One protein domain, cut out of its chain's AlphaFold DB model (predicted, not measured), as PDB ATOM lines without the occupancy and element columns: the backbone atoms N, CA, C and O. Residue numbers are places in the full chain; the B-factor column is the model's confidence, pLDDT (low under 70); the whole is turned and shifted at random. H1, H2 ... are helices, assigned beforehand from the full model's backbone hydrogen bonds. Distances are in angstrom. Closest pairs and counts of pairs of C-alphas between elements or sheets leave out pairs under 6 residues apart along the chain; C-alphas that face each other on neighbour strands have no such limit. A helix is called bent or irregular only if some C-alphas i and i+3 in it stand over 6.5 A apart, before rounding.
ATOM      1  N   ALA A  42     288.011 279.318 363.622       93.00
ATOM      2  CA  ALA A  42     287.563 277.983 364.001       93.00
ATOM      3  C   ALA A  42     288.399 276.896 363.318       93.00
ATOM      4  O   ALA A  42     288.920 275.997 363.979       93.00
ATOM      5  N   ASN A  43     288.616 277.039 362.010       91.94
ATOM      6  CA  ASN A  43     289.491 276.166 361.237       91.94
ATOM      7  C   ASN A  43     290.921 276.157 361.811       91.94
ATOM      8  O   ASN A  43     291.529 275.106 361.960       91.94
ATOM      9  N   TRP A  44     291.480 277.291 362.215       93.94
ATOM     10  CA  TRP A  44     292.799 277.339 362.841       93.94
ATOM     11  C   TRP A  44     292.843 276.542 364.143       93.94
ATOM     12  O   TRP A  44     293.713 275.682 364.286       93.94
ATOM     13  N   LEU A  45     291.879 276.769 365.040       96.56
ATOM     14  CA  LEU A  45     291.760 276.042 366.303       96.56
ATOM     15  C   LEU A  45     291.627 274.531 366.064       96.56
ATOM     16  O   LEU A  45     292.401 273.740 366.602       96.56
ATOM     17  N   LEU A  46     290.688 274.125 365.207       96.31
ATOM     18  CA  LEU A  46     290.414 272.725 364.879       96.31
ATOM     19  C   LEU A  46     291.630 272.004 364.293       96.31
ATOM     20  O   LEU A  46     291.799 270.798 364.497       96.31
ATOM     21  N   ARG A  47     292.475 272.717 363.545       96.12
ATOM     22  CA  ARG A  47     293.588 272.138 362.782       96.12
ATOM     23  C   ARG A  47     294.941 272.264 363.495       96.12
ATOM     24  O   ARG A  47     295.965 271.913 362.904       96.12
ATOM     25  N   LEU A  48     294.971 272.716 364.753       95.94
ATOM     26  CA  LEU A  48     296.193 272.758 365.561       95.94
ATOM     27  C   LEU A  48     296.856 271.373 365.652       95.94
ATOM     28  O   LEU A  48     296.209 270.360 365.910       95.94
ATOM     29  N   GLY A  49     298.174 271.340 365.434       95.69
ATOM     30  CA  GLY A  49     298.992 270.123 365.449       95.69
ATOM     31  C   GLY A  49     299.001 269.324 364.140       95.69
ATOM     32  O   GLY A  49     299.846 268.445 363.984       95.69
ATOM     33  N   LEU A  50     298.121 269.622 363.177       96.38
ATOM     34  CA  LEU A  50     298.133 268.941 361.881       96.38
ATOM     35  C   LEU A  50     299.350 269.328 361.037       96.38
ATOM     36  O   LEU A  50     299.803 270.475 361.034       96.38
ATOM     37  N   THR A  51     299.821 268.371 360.233       94.94
ATOM     38  CA  THR A  51     300.751 268.662 359.137       94.94
ATOM     39  C   THR A  51     300.105 269.635 358.155       94.94
ATOM     40  O   THR A  51     298.883 269.649 357.999       94.94
ATOM     41  N   GLU A  52     300.916 270.421 357.447       91.12
ATOM     42  CA  GLU A  52     300.410 271.401 356.480       91.12
ATOM     43  C   GLU A  52     299.455 270.771 355.457       91.12
ATOM     44  O   GLU A  52     298.364 271.291 355.242       91.12
ATOM     45  N   LYS A  53     299.811 269.600 354.914       92.19
ATOM     46  CA  LYS A  53     298.975 268.858 353.963       92.19
ATOM     47  C   LYS A  53     297.612 268.476 354.555       92.19
ATOM     48  O   LYS A  53     296.593 268.636 353.886       92.19
ATOM     49  N   ASN A  54     297.584 267.958 355.784       95.31
ATOM     50  CA  ASN A  54     296.339 267.528 356.429       95.31
ATOM     51  C   ASN A  54     295.470 268.724 356.816       95.31
ATOM     52  O   ASN A  54     294.264 268.695 356.582       95.31
ATOM     53  N   ARG A  55     296.088 269.781 357.360       94.00
ATOM     54  CA  ARG A  55     295.420 271.051 357.653       94.00
ATOM     55  C   ARG A  55     294.751 271.584 356.399       94.00
ATOM     56  O   ARG A  55     293.550 271.792 356.402       94.00
ATOM     57  N   GLU A  56     295.519 271.744 355.328       91.56
ATOM     58  CA  GLU A  56     295.021 272.290 354.072       91.56
ATOM     59  C   GLU A  56     293.879 271.446 353.498       91.56
ATOM     60  O   GLU A  56     292.841 271.988 353.137       91.56
ATOM     61  N   THR A  57     294.038 270.121 353.470       93.62
ATOM     62  CA  THR A  57     293.004 269.217 352.949       93.62
ATOM     63  C   THR A  57     291.692 269.362 353.717       93.62
ATOM     64  O   THR A  57     290.644 269.548 353.102       93.62
ATOM     65  N   LEU A  58     291.736 269.313 355.051       96.00
ATOM     66  CA  LEU A  58     290.530 269.432 355.869       96.00
ATOM     67  C   LEU A  58     289.942 270.843 355.836       96.00
ATOM     68  O   LEU A  58     288.727 270.986 355.821       96.00
ATOM     69  N   THR A  59     290.779 271.877 355.780       94.81
ATOM     70  CA  THR A  59     290.326 273.258 355.606       94.81
ATOM     71  C   THR A  59     289.571 273.424 354.291       94.81
ATOM     72  O   THR A  59     288.467 273.941 354.314       94.81
ATOM     73  N   ILE A  60     290.094 272.933 353.163       93.62
ATOM     74  CA  ILE A  60     289.395 273.000 351.867       93.62
ATOM     75  C   ILE A  60     288.003 272.377 351.956       93.62
ATOM     76  O   ILE A  60     287.045 272.936 351.426       93.62
ATOM     77  N   ILE A  61     287.913 271.197 352.577       95.25
ATOM     78  CA  ILE A  61     286.641 270.495 352.738       95.25
ATOM     79  C   ILE A  61     285.709 271.355 353.595       95.25
ATOM     80  O   ILE A  61     284.618 271.671 353.147       95.25
ATOM     81  N   HIS A  62     286.170 271.827 354.750       96.44
ATOM     82  CA  HIS A  62     285.382 272.651 355.666       96.44
ATOM     83  C   HIS A  62     284.864 273.952 355.037       96.44
ATOM     84  O   HIS A  62     283.676 274.252 355.124       96.44
ATOM     85  N   GLU A  63     285.717 274.692 354.326       95.00
ATOM     86  CA  GLU A  63     285.322 275.900 353.584       95.00
ATOM     87  C   GLU A  63     284.255 275.603 352.523       95.00
ATOM     88  O   GLU A  63     283.365 276.410 352.256       95.00
ATOM     89  N   PHE A  64     284.330 274.430 351.898       95.12
ATOM     90  CA  PHE A  64     283.321 274.002 350.944       95.12
ATOM     91  C   PHE A  64     282.012 273.607 351.637       95.12
ATOM     92  O   PHE A  64     280.938 273.964 351.150       95.12
ATOM     93  N   GLU A  65     282.081 272.931 352.783       96.12
ATOM     94  CA  GLU A  65     280.902 272.556 353.566       96.12
ATOM     95  C   GLU A  65     280.174 273.768 354.168       96.12
ATOM     96  O   GLU A  65     278.949 273.726 354.313       96.12
ATOM     97  N   HIS A  66     280.857 274.899 354.395       95.94
ATOM     98  CA  HIS A  66     280.176 276.172 354.658       95.94
ATOM     99  C   HIS A  66     279.224 276.538 353.523       95.94
ATOM    100  O   HIS A  66     278.040 276.792 353.744       95.94
ATOM    101  N   LEU A  67     279.713 276.505 352.286       95.81
ATOM    102  CA  LEU A  67     278.900 276.837 351.120       95.81
ATOM    103  C   LEU A  67     277.780 275.805 350.912       95.81
ATOM    104  O   LEU A  67     276.684 276.176 350.497       95.81
ATOM    105  N   GLN A  68     278.003 274.531 351.246       95.88
ATOM    106  CA  GLN A  68     276.955 273.500 351.207       95.88
ATOM    107  C   GLN A  68     275.848 273.736 352.239       95.88
ATOM    108  O   GLN A  68     274.677 273.495 351.950       95.88
ATOM    109  N   SER A  69     276.194 274.220 353.428       96.38
ATOM    110  CA  SER A  69     275.255 274.400 354.542       96.38
ATOM    111  C   SER A  69     274.640 275.800 354.639       96.38
ATOM    112  O   SER A  69     273.718 276.002 355.429       96.38
ATOM    113  N   ALA A  70     275.084 276.751 353.810       95.00
ATOM    114  CA  ALA A  70     274.691 278.159 353.879       95.00
ATOM    115  C   ALA A  70     273.169 278.388 353.910       95.00
ATOM    116  O   ALA A  70     272.688 279.189 354.707       95.00
ATOM    117  N   LEU A  71     272.396 277.667 353.086       93.69
ATOM    118  CA  LEU A  71     270.933 277.803 353.065       93.69
ATOM    119  C   LEU A  71     270.290 277.372 354.391       93.69
ATOM    120  O   LEU A  71     269.375 278.036 354.870       93.69
ATOM    121  N   PHE A  72     270.782 276.296 355.010       95.19
ATOM    122  CA  PHE A  72     270.266 275.830 356.301       95.19
ATOM    123  C   PHE A  72     270.577 276.822 357.416       95.19
ATOM    124  O   PHE A  72     269.716 277.110 358.242       95.19
ATOM    125  N   VAL A  73     271.784 277.387 357.411       95.94
ATOM    126  CA  VAL A  73     272.200 278.380 358.408       95.94
ATOM    127  C   VAL A  73     271.463 279.701 358.222       95.94
ATOM    128  O   VAL A  73     271.106 280.338 359.208       95.94
ATOM    129  N   LEU A  74     271.167 280.097 356.984       95.81
ATOM    130  CA  LEU A  74     270.334 281.267 356.719       95.81
ATOM    131  C   LEU A  74     268.923 281.080 357.291       95.81
ATOM    132  O   LEU A  74     268.428 281.964 357.984       95.81
ATOM    133  N   LEU A  75     268.293 279.926 357.047       97.31
ATOM    134  CA  LEU A  75     266.979 279.607 357.617       97.31
ATOM    135  C   LEU A  75     267.020 279.568 359.150       97.31
ATOM    136  O   LEU A  75     266.121 280.095 359.800       97.31
ATOM    137  N   TYR A  76     268.079 278.991 359.718       96.44
ATOM    138  CA  TYR A  76     268.325 278.975 361.156       96.44
ATOM    139  C   TYR A  76     268.424 280.391 361.745       96.44
ATOM    140  O   TYR A  76     267.745 280.701 362.721       96.44
ATOM    141  N   ALA A  77     269.216 281.269 361.127       96.81
ATOM    142  CA  ALA A  77     269.378 282.648 361.573       96.81
ATOM    143  C   ALA A  77     268.058 283.429 361.485       96.81
ATOM    144  O   ALA A  77     267.685 284.120 362.430       96.81
ATOM    145  N   VAL A  78     267.318 283.283 360.377       97.44
ATOM    146  CA  VAL A  78     265.994 283.906 360.206       97.44
ATOM    147  C   VAL A  78     265.030 283.439 361.292       97.44
ATOM    148  O   VAL A  78     264.344 284.271 361.878       97.44
ATOM    149  N   LEU A  79     264.998 282.139 361.599       97.06
ATOM    150  CA  LEU A  79     264.163 281.602 362.671       97.06
ATOM    151  C   LEU A  79     264.495 282.247 364.022       97.06
ATOM    152  O   LEU A  79     263.583 282.694 364.712       97.06
ATOM    153  N   LEU A  80     265.777 282.343 364.382       96.38
ATOM    154  CA  LEU A  80     266.192 282.988 365.631       96.38
ATOM    155  C   LEU A  80     265.770 284.458 365.696       96.38
ATOM    156  O   LEU A  80     265.277 284.902 366.729       96.38
ATOM    157  N   PHE A  81     265.920 285.201 364.596       95.44
ATOM    158  CA  PHE A  81     265.455 286.584 364.534       95.44
ATOM    159  C   PHE A  81     263.937 286.688 364.685       95.44
ATOM    160  O   PHE A  81     263.468 287.520 365.455       95.44
ATOM    161  N   VAL A  82     263.166 285.843 363.995       95.50
ATOM    162  CA  VAL A  82     261.701 285.822 364.122       95.50
ATOM    163  C   VAL A  82     261.286 285.568 365.569       95.50
ATOM    164  O   VAL A  82     260.426 286.279 366.077       95.50
ATOM    165  N   LEU A  83     261.916 284.599 366.237       94.31
ATOM    166  CA  LEU A  83     261.624 284.292 367.634       94.31
ATOM    167  C   LEU A  83     261.957 285.480 368.547       94.31
ATOM    168  O   LEU A  83     261.066 285.963 369.245       94.31
ATOM    169  N   ALA A  84     263.165 286.039 368.436       93.56
ATOM    170  CA  ALA A  84     263.594 287.177 369.247       93.56
ATOM    171  C   ALA A  84     262.655 288.388 369.092       93.56
ATOM    172  O   ALA A  84     262.164 288.934 370.078       93.56
ATOM    173  N   PHE A  85     262.327 288.772 367.852       93.12
ATOM    174  CA  PHE A  85     261.431 289.903 367.580       93.12
ATOM    175  C   PHE A  85     259.959 289.626 367.919       93.12
ATOM    176  O   PHE A  85     259.166 290.566 367.975       93.12
ATOM    177  N   SER A  86     259.577 288.363 368.131       91.69
ATOM    178  CA  SER A  86     258.216 287.994 368.535       91.69
ATOM    179  C   SER A  86     257.995 288.024 370.048       91.69
ATOM    180  O   SER A  86     256.852 288.178 370.476       91.69
ATOM    181  N   MET A  87     259.058 287.879 370.849       80.56
ATOM    182  CA  MET A  87     258.947 287.727 372.303       80.56
ATOM    183  C   MET A  87     259.303 288.999 373.081       80.56
ATOM    184  O   MET A  87     258.685 289.256 374.114       80.56
ATOM    185  N   THR A  88     260.235 289.828 372.597       69.38
ATOM    186  CA  THR A  88     260.738 290.985 373.361       69.38
ATOM    187  C   THR A  88     261.156 292.176 372.484       69.38
ATOM    188  O   THR A  88     261.221 292.105 371.255       69.38
ATOM    189  N   HIS A  89     261.448 293.320 373.122       80.00
ATOM    190  CA  HIS A  89     262.193 294.409 372.485       80.00
ATOM    191  C   HIS A  89     263.669 294.010 372.365       80.00
ATOM    192  O   HIS A  89     264.437 294.152 373.314       80.00
ATOM    193  N   VAL A  90     264.062 293.521 371.190       88.88
ATOM    194  CA  VAL A  90     265.437 293.093 370.904       88.88
ATOM    195  C   VAL A  90     266.365 294.308 370.802       88.88
ATOM    196  O   VAL A  90     266.192 295.167 369.932       88.88
ATOM    197  N   GLY A  91     267.363 294.380 371.681       93.25
ATOM    198  CA  GLY A  91     268.420 295.382 371.629       93.25
ATOM    199  C   GLY A  91     269.550 295.008 370.665       93.25
ATOM    200  O   GLY A  91     269.609 293.927 370.075       93.25
ATOM    201  N   LEU A  92     270.497 295.934 370.490       94.75
ATOM    202  CA  LEU A  92     271.653 295.718 369.613       94.75
ATOM    203  C   LEU A  92     272.545 294.561 370.095       94.75
ATOM    204  O   LEU A  92     273.112 293.842 369.274       94.75
ATOM    205  N   ALA A  93     272.679 294.379 371.411       94.50
ATOM    206  CA  ALA A  93     273.508 293.322 371.983       94.50
ATOM    207  C   ALA A  93     272.952 291.934 371.631       94.50
ATOM    208  O   ALA A  93     273.698 291.062 371.189       94.50
ATOM    209  N   GLU A  94     271.640 291.758 371.751       94.31
ATOM    210  CA  GLU A  94     270.919 290.533 371.420       94.31
ATOM    211  C   GLU A  94     271.052 290.206 369.929       94.31
ATOM    212  O   GLU A  94     271.386 289.076 369.577       94.31
ATOM    213  N   ILE A  95     270.907 291.209 369.051       95.31
ATOM    214  CA  ILE A  95     271.137 291.058 367.602       95.31
ATOM    215  C   ILE A  95     272.556 290.547 367.328       95.31
ATOM    216  O   ILE A  95     272.737 289.595 366.568       95.31
ATOM    217  N   ILE A  96     273.569 291.156 367.953       96.56
ATOM    218  CA  ILE A  96     274.968 290.740 367.787       96.56
ATOM    219  C   ILE A  96     275.154 289.291 368.251       96.56
ATOM    220  O   ILE A  96     275.778 288.499 367.543       96.56
ATOM    221  N   PHE A  97     274.586 288.912 369.396       96.31
ATOM    222  CA  PHE A  97     274.677 287.539 369.892       96.31
ATOM    223  C   PHE A  97     273.971 286.524 368.990       96.31
ATOM    224  O   PHE A  97     274.521 285.445 368.774       96.31
ATOM    225  N   ILE A  98     272.813 286.858 368.415       96.38
ATOM    226  CA  ILE A  98     272.121 285.994 367.445       96.38
ATOM    227  C   ILE A  98     272.993 285.771 366.205       96.38
ATOM    228  O   ILE A  98     273.109 284.639 365.731       96.38
ATOM    229  N   LEU A  99     273.656 286.816 365.701       96.88
ATOM    230  CA  LEU A  99     274.573 286.698 364.562       96.88
ATOM    231  C   LEU A  99     275.782 285.818 364.893       96.88
ATOM    232  O   LEU A  99     276.108 284.909 364.128       96.88
ATOM    233  N   ILE A 100     276.421 286.041 366.045       96.88
ATOM    234  CA  ILE A 100     277.568 285.240 366.493       96.88
ATOM    235  C   ILE A 100     277.151 283.778 366.718       96.88
ATOM    236  O   ILE A 100     277.859 282.867 366.293       96.88
ATOM    237  N   GLY A 101     275.994 283.530 367.334       97.88
ATOM    238  CA  GLY A 101     275.454 282.184 367.531       97.88
ATOM    239  C   GLY A 101     275.088 281.483 366.228       97.88
ATOM    240  O   GLY A 101     275.386 280.301 366.072       97.88
ATOM    241  N   SER A 102     274.543 282.214 365.256       97.88
ATOM    242  CA  SER A 102     274.294 281.695 363.906       97.88
ATOM    243  C   SER A 102     275.593 281.307 363.203       97.88
ATOM    244  O   SER A 102     275.664 280.249 362.580       97.88
ATOM    245  N   HIS A 103     276.650 282.106 363.360       96.88
ATOM    246  CA  HIS A 103     277.976 281.759 362.853       96.88
ATOM    247  C   HIS A 103     278.553 280.527 363.565       96.88
ATOM    248  O   HIS A 103     279.090 279.636 362.913       96.88
ATOM    249  N   ALA A 104     278.407 280.423 364.888       97.88
ATOM    250  CA  ALA A 104     278.843 279.251 365.649       97.88
ATOM    251  C   ALA A 104     278.096 277.971 365.229       97.88
ATOM    252  O   ALA A 104     278.707 276.911 365.090       97.88
ATOM    253  N   ALA A 105     276.791 278.070 364.959       98.06
ATOM    254  CA  ALA A 105     276.005 276.973 364.404       98.06
ATOM    255  C   ALA A 105     276.496 276.579 363.000       98.06
ATOM    256  O   ALA A 105     276.583 275.388 362.695       98.06
ATOM    257  N   TRP A 106     276.872 277.555 362.167       97.69
ATOM    258  CA  TRP A 106     277.456 277.284 360.852       97.69
ATOM    259  C   TRP A 106     278.753 276.490 360.952       97.69
ATOM    260  O   TRP A 106     278.899 275.480 360.275       97.69
ATOM    261  N   GLU A 107     279.658 276.905 361.836       97.94
ATOM    262  CA  GLU A 107     280.929 276.226 362.102       97.94
ATOM    263  C   GLU A 107     280.723 274.776 362.560       97.94
ATOM    264  O   GLU A 107     281.379 273.855 362.065       97.94
ATOM    265  N   ILE A 108     279.764 274.552 363.467       98.38
ATOM    266  CA  ILE A 108     279.369 273.211 363.916       98.38
ATOM    267  C   ILE A 108     278.913 272.363 362.730       98.38
ATOM    268  O   ILE A 108     279.430 271.265 362.525       98.38
ATOM    269  N   ILE A 109     277.955 272.859 361.941       98.06
ATOM    270  CA  ILE A 109     277.387 272.107 360.819       98.06
ATOM    271  C   ILE A 109     278.471 271.815 359.774       98.06
ATOM    272  O   ILE A 109     278.597 270.671 359.338       98.06
ATOM    273  N   SER A 110     279.291 272.801 359.417       97.38
ATOM    274  CA  SER A 110     280.397 272.645 358.470       97.38
ATOM    275  C   SER A 110     281.418 271.608 358.930       97.38
ATOM    276  O   SER A 110     281.865 270.788 358.126       97.38
ATOM    277  N   GLU A 111     281.766 271.568 360.218       98.19
ATOM    278  CA  GLU A 111     282.700 270.564 360.737       98.19
ATOM    279  C   GLU A 111     282.079 269.160 360.799       98.19
ATOM    280  O   GLU A 111     282.748 268.178 360.465       98.19
ATOM    281  N   ILE A 112     280.790 269.048 361.148       98.12
ATOM    282  CA  ILE A 112     280.044 267.781 361.061       98.12
ATOM    283  C   ILE A 112     280.069 267.259 359.622       98.12
ATOM    284  O   ILE A 112     280.405 266.098 359.381       98.12
ATOM    285  N   LEU A 113     279.746 268.115 358.654       97.81
ATOM    286  CA  LEU A 113     279.752 267.756 357.239       97.81
ATOM    287  C   LEU A 113     281.163 267.418 356.748       97.81
ATOM    288  O   LEU A 113     281.324 266.463 355.994       97.81
ATOM    289  N   THR A 114     282.195 268.104 357.245       97.75
ATOM    290  CA  THR A 114     283.601 267.789 356.944       97.75
ATOM    291  C   THR A 114     283.952 266.370 357.380       97.75
ATOM    292  O   THR A 114     284.591 265.626 356.634       97.75
ATOM    293  N   TYR A 115     283.502 265.967 358.569       97.94
ATOM    294  CA  TYR A 115     283.663 264.599 359.050       97.94
ATOM    295  C   TYR A 115     282.890 263.585 358.193       97.94
ATOM    296  O   TYR A 115     283.418 262.512 357.898       97.94
ATOM    297  N   TYR A 116     281.661 263.898 357.772       97.69
ATOM    298  CA  TYR A 116     280.864 262.989 356.942       97.69
ATOM    299  C   TYR A 116     281.339 262.899 355.488       97.69
ATOM    300  O   TYR A 116     281.157 261.849 354.873       97.69
ATOM    301  N   ASN A 117     281.981 263.945 354.962       96.06
ATOM    302  CA  ASN A 117     282.536 263.972 353.610       96.06
ATOM    303  C   ASN A 117     283.570 262.849 353.405       96.06
ATOM    304  O   ASN A 117     283.479 262.090 352.442       96.06
ATOM    305  N   ASP A 118     284.507 262.690 354.349       96.44
ATOM    306  CA  ASP A 118     285.426 261.547 354.405       96.44
ATOM    307  C   ASP A 118     285.873 261.257 355.848       96.44
ATOM    308  O   ASP A 118     286.916 261.710 356.333       96.44
ATOM    309  N   SER A 119     285.085 260.435 356.542       97.25
ATOM    310  CA  SER A 119     285.345 260.082 357.944       97.25
ATOM    311  C   SER A 119     286.654 259.314 358.149       97.25
ATOM    312  O   SER A 119     287.272 259.412 359.214       97.25
ATOM    313  N   ARG A 120     287.110 258.552 357.143       97.69
ATOM    314  CA  ARG A 120     288.361 257.782 357.226       97.69
ATOM    315  C   ARG A 120     289.559 258.715 357.145       97.69
ATOM    316  O   ARG A 120     290.478 258.584 357.955       97.69
ATOM    317  N   LEU A 121     289.539 259.656 356.202       97.56
ATOM    318  CA  LEU A 121     290.543 260.706 356.094       97.56
ATOM    319  C   LEU A 121     290.571 261.556 357.362       97.56
ATOM    320  O   LEU A 121     291.641 261.725 357.942       97.56
ATOM    321  N   TYR A 122     289.407 262.014 357.829       97.94
ATOM    322  CA  TYR A 122     289.292 262.844 359.027       97.94
ATOM    323  C   TYR A 122     289.952 262.174 360.237       97.94
ATOM    324  O   TYR A 122     290.845 262.742 360.867       97.94
ATOM    325  N   ARG A 123     289.578 260.920 360.531       97.56
ATOM    326  CA  ARG A 123     290.151 260.156 361.652       97.56
ATOM    327  C   ARG A 123     291.658 259.970 361.503       97.56
ATOM    328  O   ARG A 123     292.387 260.180 362.466       97.56
ATOM    329  N   ARG A 124     292.133 259.641 360.298       97.88
ATOM    330  CA  ARG A 124     293.567 259.469 360.019       97.88
ATOM    331  C   ARG A 124     294.353 260.758 360.234       97.88
ATOM    332  O   ARG A 124     295.457 260.714 360.768       97.88
ATOM    333  N   CYS A 125     293.805 261.908 359.843       97.75
ATOM    334  CA  CYS A 125     294.460 263.195 360.066       97.75
ATOM    335  C   CYS A 125     294.676 263.479 361.560       97.75
ATOM    336  O   CYS A 125     295.686 264.086 361.909       97.75
ATOM    337  N   TYR A 126     293.772 263.010 362.425       97.69
ATOM    338  CA  TYR A 126     293.777 263.297 363.860       97.69
ATOM    339  C   TYR A 126     294.269 262.165 364.770       97.69
ATOM    340  O   TYR A 126     294.348 262.376 365.977       97.69
ATOM    341  N   GLU A 127     294.635 261.001 364.228       96.25
ATOM    342  CA  GLU A 127     294.965 259.787 364.997       96.25
ATOM    343  C   GLU A 127     296.021 260.008 366.095       96.25
ATOM    344  O   GLU A 127     295.942 259.414 367.167       96.25
ATOM    345  N   LYS A 128     296.989 260.900 365.858       96.12
ATOM    346  CA  LYS A 128     298.091 261.212 366.788       96.12
ATOM    347  C   LYS A 128     298.095 262.669 367.254       96.12
ATOM    348  O   LYS A 128     299.124 263.187 367.675       96.12
ATOM    349  N   ILE A 129     296.958 263.350 367.136       97.56
ATOM    350  CA  ILE A 129     296.825 264.779 367.421       97.56
ATOM    351  C   ILE A 129     295.958 264.971 368.655       97.56
ATOM    352  O   ILE A 129     294.873 264.390 368.750       97.56
ATOM    353  N   SER A 130     296.406 265.844 369.564       96.56
ATOM    354  CA  SER A 130     295.673 266.182 370.788       96.56
ATOM    355  C   SER A 130     294.192 266.458 370.511       96.56
ATOM    356  O   SER A 130     293.829 267.108 369.525       96.56
ATOM    357  N   LEU A 131     293.335 265.945 371.392       96.94
ATOM    358  CA  LEU A 131     291.888 266.155 371.350       96.94
ATOM    359  C   LEU A 131     291.488 267.545 371.852       96.94
ATOM    360  O   LEU A 131     290.416 268.026 371.495       96.94
ATOM    361  N   PHE A 132     292.346 268.200 372.641       97.75
ATOM    362  CA  PHE A 132     292.008 269.432 373.355       97.75
ATOM    363  C   PHE A 132     291.470 270.557 372.449       97.75
ATOM    364  O   PHE A 132     290.408 271.088 372.772       97.75
ATOM    365  N   PRO A 133     292.078 270.880 371.286       97.19
ATOM    366  CA  PRO A 133     291.547 271.934 370.418       97.19
ATOM    367  C   PRO A 133     290.142 271.634 369.884       97.19
ATOM    368  O   PRO A 133     289.314 272.534 369.774       97.19
ATOM    369  N   ARG A 134     289.844 270.356 369.604       97.12
ATOM    370  CA  ARG A 134     288.513 269.927 369.148       97.12
ATOM    371  C   ARG A 134     287.494 270.029 370.277       97.12
ATOM    372  O   ARG A 134     286.405 270.533 370.049       97.12
ATOM    373  N   ILE A 135     287.850 269.608 371.492       98.12
ATOM    374  CA  ILE A 135     286.975 269.752 372.667       98.12
ATOM    375  C   ILE A 135     286.655 271.232 372.918       98.12
ATOM    376  O   ILE A 135     285.490 271.577 373.095       98.12
ATOM    377  N   ALA A 136     287.668 272.103 372.875       98.06
ATOM    378  CA  ALA A 136     287.488 273.541 373.046       98.06
ATOM    379  C   ALA A 136     286.558 274.135 371.977       98.06
ATOM    380  O   ALA A 136     285.626 274.856 372.322       98.06
ATOM    381  N   PHE A 137     286.768 273.785 370.701       98.12
ATOM    382  CA  PHE A 137     285.879 274.184 369.609       98.12
ATOM    383  C   PHE A 137     284.428 273.772 369.884       98.12
ATOM    384  O   PHE A 137     283.544 274.626 369.890       98.12
ATOM    385  N   TRP A 138     284.192 272.484 370.158       98.31
ATOM    386  CA  TRP A 138     282.844 271.956 370.371       98.31
ATOM    387  C   TRP A 138     282.154 272.621 371.553       98.31
ATOM    388  O   TRP A 138     280.983 272.973 371.451       98.31
ATOM    389  N   PHE A 139     282.874 272.829 372.654       98.38
ATOM    390  CA  PHE A 139     282.325 273.477 373.836       98.38
ATOM    391  C   PHE A 139     281.950 274.938 373.563       98.38
ATOM    392  O   PHE A 139     280.807 275.322 373.799       98.38
ATOM    393  N   ILE A 140     282.882 275.733 373.023       98.06
ATOM    394  CA  ILE A 140     282.670 277.165 372.768       98.06
ATOM    395  C   ILE A 140     281.552 277.360 371.746       98.06
ATOM    396  O   ILE A 140     280.591 278.067 372.032       98.06
ATOM    397  N   ALA A 141     281.632 276.697 370.590       98.12
ATOM    398  CA  ALA A 141     280.644 276.871 369.531       98.12
ATOM    399  C   ALA A 141     279.241 276.442 369.987       98.12
ATOM    400  O   ALA A 141     278.268 277.150 369.723       98.12
ATOM    401  N   SER A 142     279.131 275.329 370.724       98.38
ATOM    402  CA  SER A 142     277.833 274.856 371.220       98.38
ATOM    403  C   SER A 142     277.261 275.801 372.269       98.38
ATOM    404  O   SER A 142     276.090 276.153 372.184       98.38
ATOM    405  N   ALA A 143     278.076 276.258 373.225       98.38
ATOM    406  CA  ALA A 143     277.636 277.220 374.230       98.38
ATOM    407  C   ALA A 143     277.137 278.516 373.575       98.38
ATOM    408  O   ALA A 143     276.059 278.999 373.903       98.38
ATOM    409  N   THR A 144     277.872 279.044 372.592       98.06
ATOM    410  CA  THR A 144     277.483 280.249 371.852       98.06
ATOM    411  C   THR A 144     276.186 280.059 371.059       98.06
ATOM    412  O   THR A 144     275.312 280.925 371.110       98.06
ATOM    413  N   ALA A 145     276.018 278.927 370.367       97.69
ATOM    414  CA  ALA A 145     274.792 278.624 369.625       97.69
ATOM    415  C   ALA A 145     273.575 278.436 370.554       97.69
ATOM    416  O   ALA A 145     272.483 278.911 370.249       97.69
ATOM    417  N   ILE A 146     273.758 277.793 371.714       97.81
ATOM    418  CA  ILE A 146     272.705 277.631 372.730       97.81
ATOM    419  C   ILE A 146     272.303 278.989 373.312       97.81
ATOM    420  O   ILE A 146     271.114 279.264 373.439       97.81
ATOM    421  N   THR A 147     273.259 279.866 373.621       96.62
ATOM    422  CA  THR A 147     272.954 281.214 374.123       96.62
ATOM    423  C   THR A 147     272.105 282.013 373.134       96.62
ATOM    424  O   THR A 147     271.165 282.682 373.553       96.62
ATOM    425  N   ALA A 148     272.363 281.907 371.827       96.12
ATOM    426  CA  ALA A 148     271.529 282.566 370.819       96.12
ATOM    427  C   ALA A 148     270.089 282.024 370.784       96.12
ATOM    428  O   ALA A 148     269.154 282.800 370.605       96.12
ATOM    429  N   TRP A 149     269.894 280.724 371.021       96.00
ATOM    430  CA  TRP A 149     268.557 280.154 371.214       96.00
ATOM    431  C   TRP A 149     267.861 280.688 372.459       96.00
ATOM    432  O   TRP A 149     266.683 281.016 372.389       96.00
ATOM    433  N   LEU A 150     268.575 280.784 373.583       94.94
ATOM    434  CA  LEU A 150     268.012 281.334 374.817       94.94
ATOM    435  C   LEU A 150     267.565 282.784 374.619       94.94
ATOM    436  O   LEU A 150     266.478 283.129 375.048       94.94
ATOM    437  N   ILE A 151     268.350 283.599 373.908       91.88
ATOM    438  CA  ILE A 151     267.967 284.975 373.552       91.88
ATOM    439  C   ILE A 151     266.749 284.999 372.619       91.88
ATOM    440  O   ILE A 151     265.909 285.878 372.734       91.88
ATOM    441  N   GLY A 152     266.642 284.052 371.684       90.19
ATOM    442  CA  GLY A 152     265.479 283.972 370.800       90.19
ATOM    443  C   GLY A 152     264.188 283.548 371.509       90.19
ATOM    444  O   GLY A 152     263.111 283.884 371.035       90.19
ATOM    445  N   LEU A 153     264.283 282.792 372.606       90.19
ATOM    446  CA  LEU A 153     263.145 282.161 373.289       90.19
ATOM    447  C   LEU A 153     262.707 282.856 374.588       90.19
ATOM    448  O   LEU A 153     261.714 282.425 375.177       90.19
ATOM    449  N   LEU A 154     263.461 283.846 375.068       82.38
ATOM    450  CA  LEU A 154     263.213 284.577 376.315       82.38
ATOM    451  C   LEU A 154     262.883 286.042 376.023       82.38
ATOM    452  O   LEU A 154     262.046 286.586 376.773       82.38
TER     453      LEU A 154
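This is residues 42 to 154 of the 154 residues of an uncharacterized protein of Candidatus Atribacteria bacterium (UniProt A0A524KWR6). H3 and H5 cross as an X in the middle, the long bent H2 bows along the elongated body, and short H1 and H4 lie toward one end. The printed part has 113 residues with five named helices, H1 to H5, and no named strand: all helix. It is only just compact, close to loose, with a radius of gyration of the C-alphas of 15.8 A and spans of 49 by 26 by 18 A.

H1, residues 42 to 46, touches residues 133 to 137 alone of H5, residues 132 to 153; the closest C-alphas, of Leu 46 and Arg 134, are 5.4 A apart. H2, residues 52 to 87, assigned as one helix by its hydrogen bonds, is bent: C-alphas 68 and 71 are 7.6 A apart. Its arm H2b, residues 71 to 87, forms a hairpin with H3, residues 92 to 117, at a shallow tilt of 29 degrees; the closest C-alphas, of Ala 77 and Ser 102, are 5.5 A apart. H3 touches H5 at a steep tilt of 46 degrees, opposite ways, the closest C-alphas, of Gly 101 and Ala 145, 4.2 A apart. H4, residues 119 to 126, touches no helix. In H2a, residues 52 to 68, 12 of 13 O i to N i+4 pairs are within hydrogen-bond range; in H1, H2b, H3, H4 and H5 every pair is.

H1 begins at C-alpha 42 (287.563, 277.983, 364.001); H5, 31.5 A long, ends at C-alpha 153 (263.145, 282.161, 373.289). H3 is 37.2 A long.

The C-alphas farthest apart, of His 89 and Lys 128, are 49.2 A apart. The printed part has no cut, and its four links are tight. Residue 88 alone has pLDDT under 70.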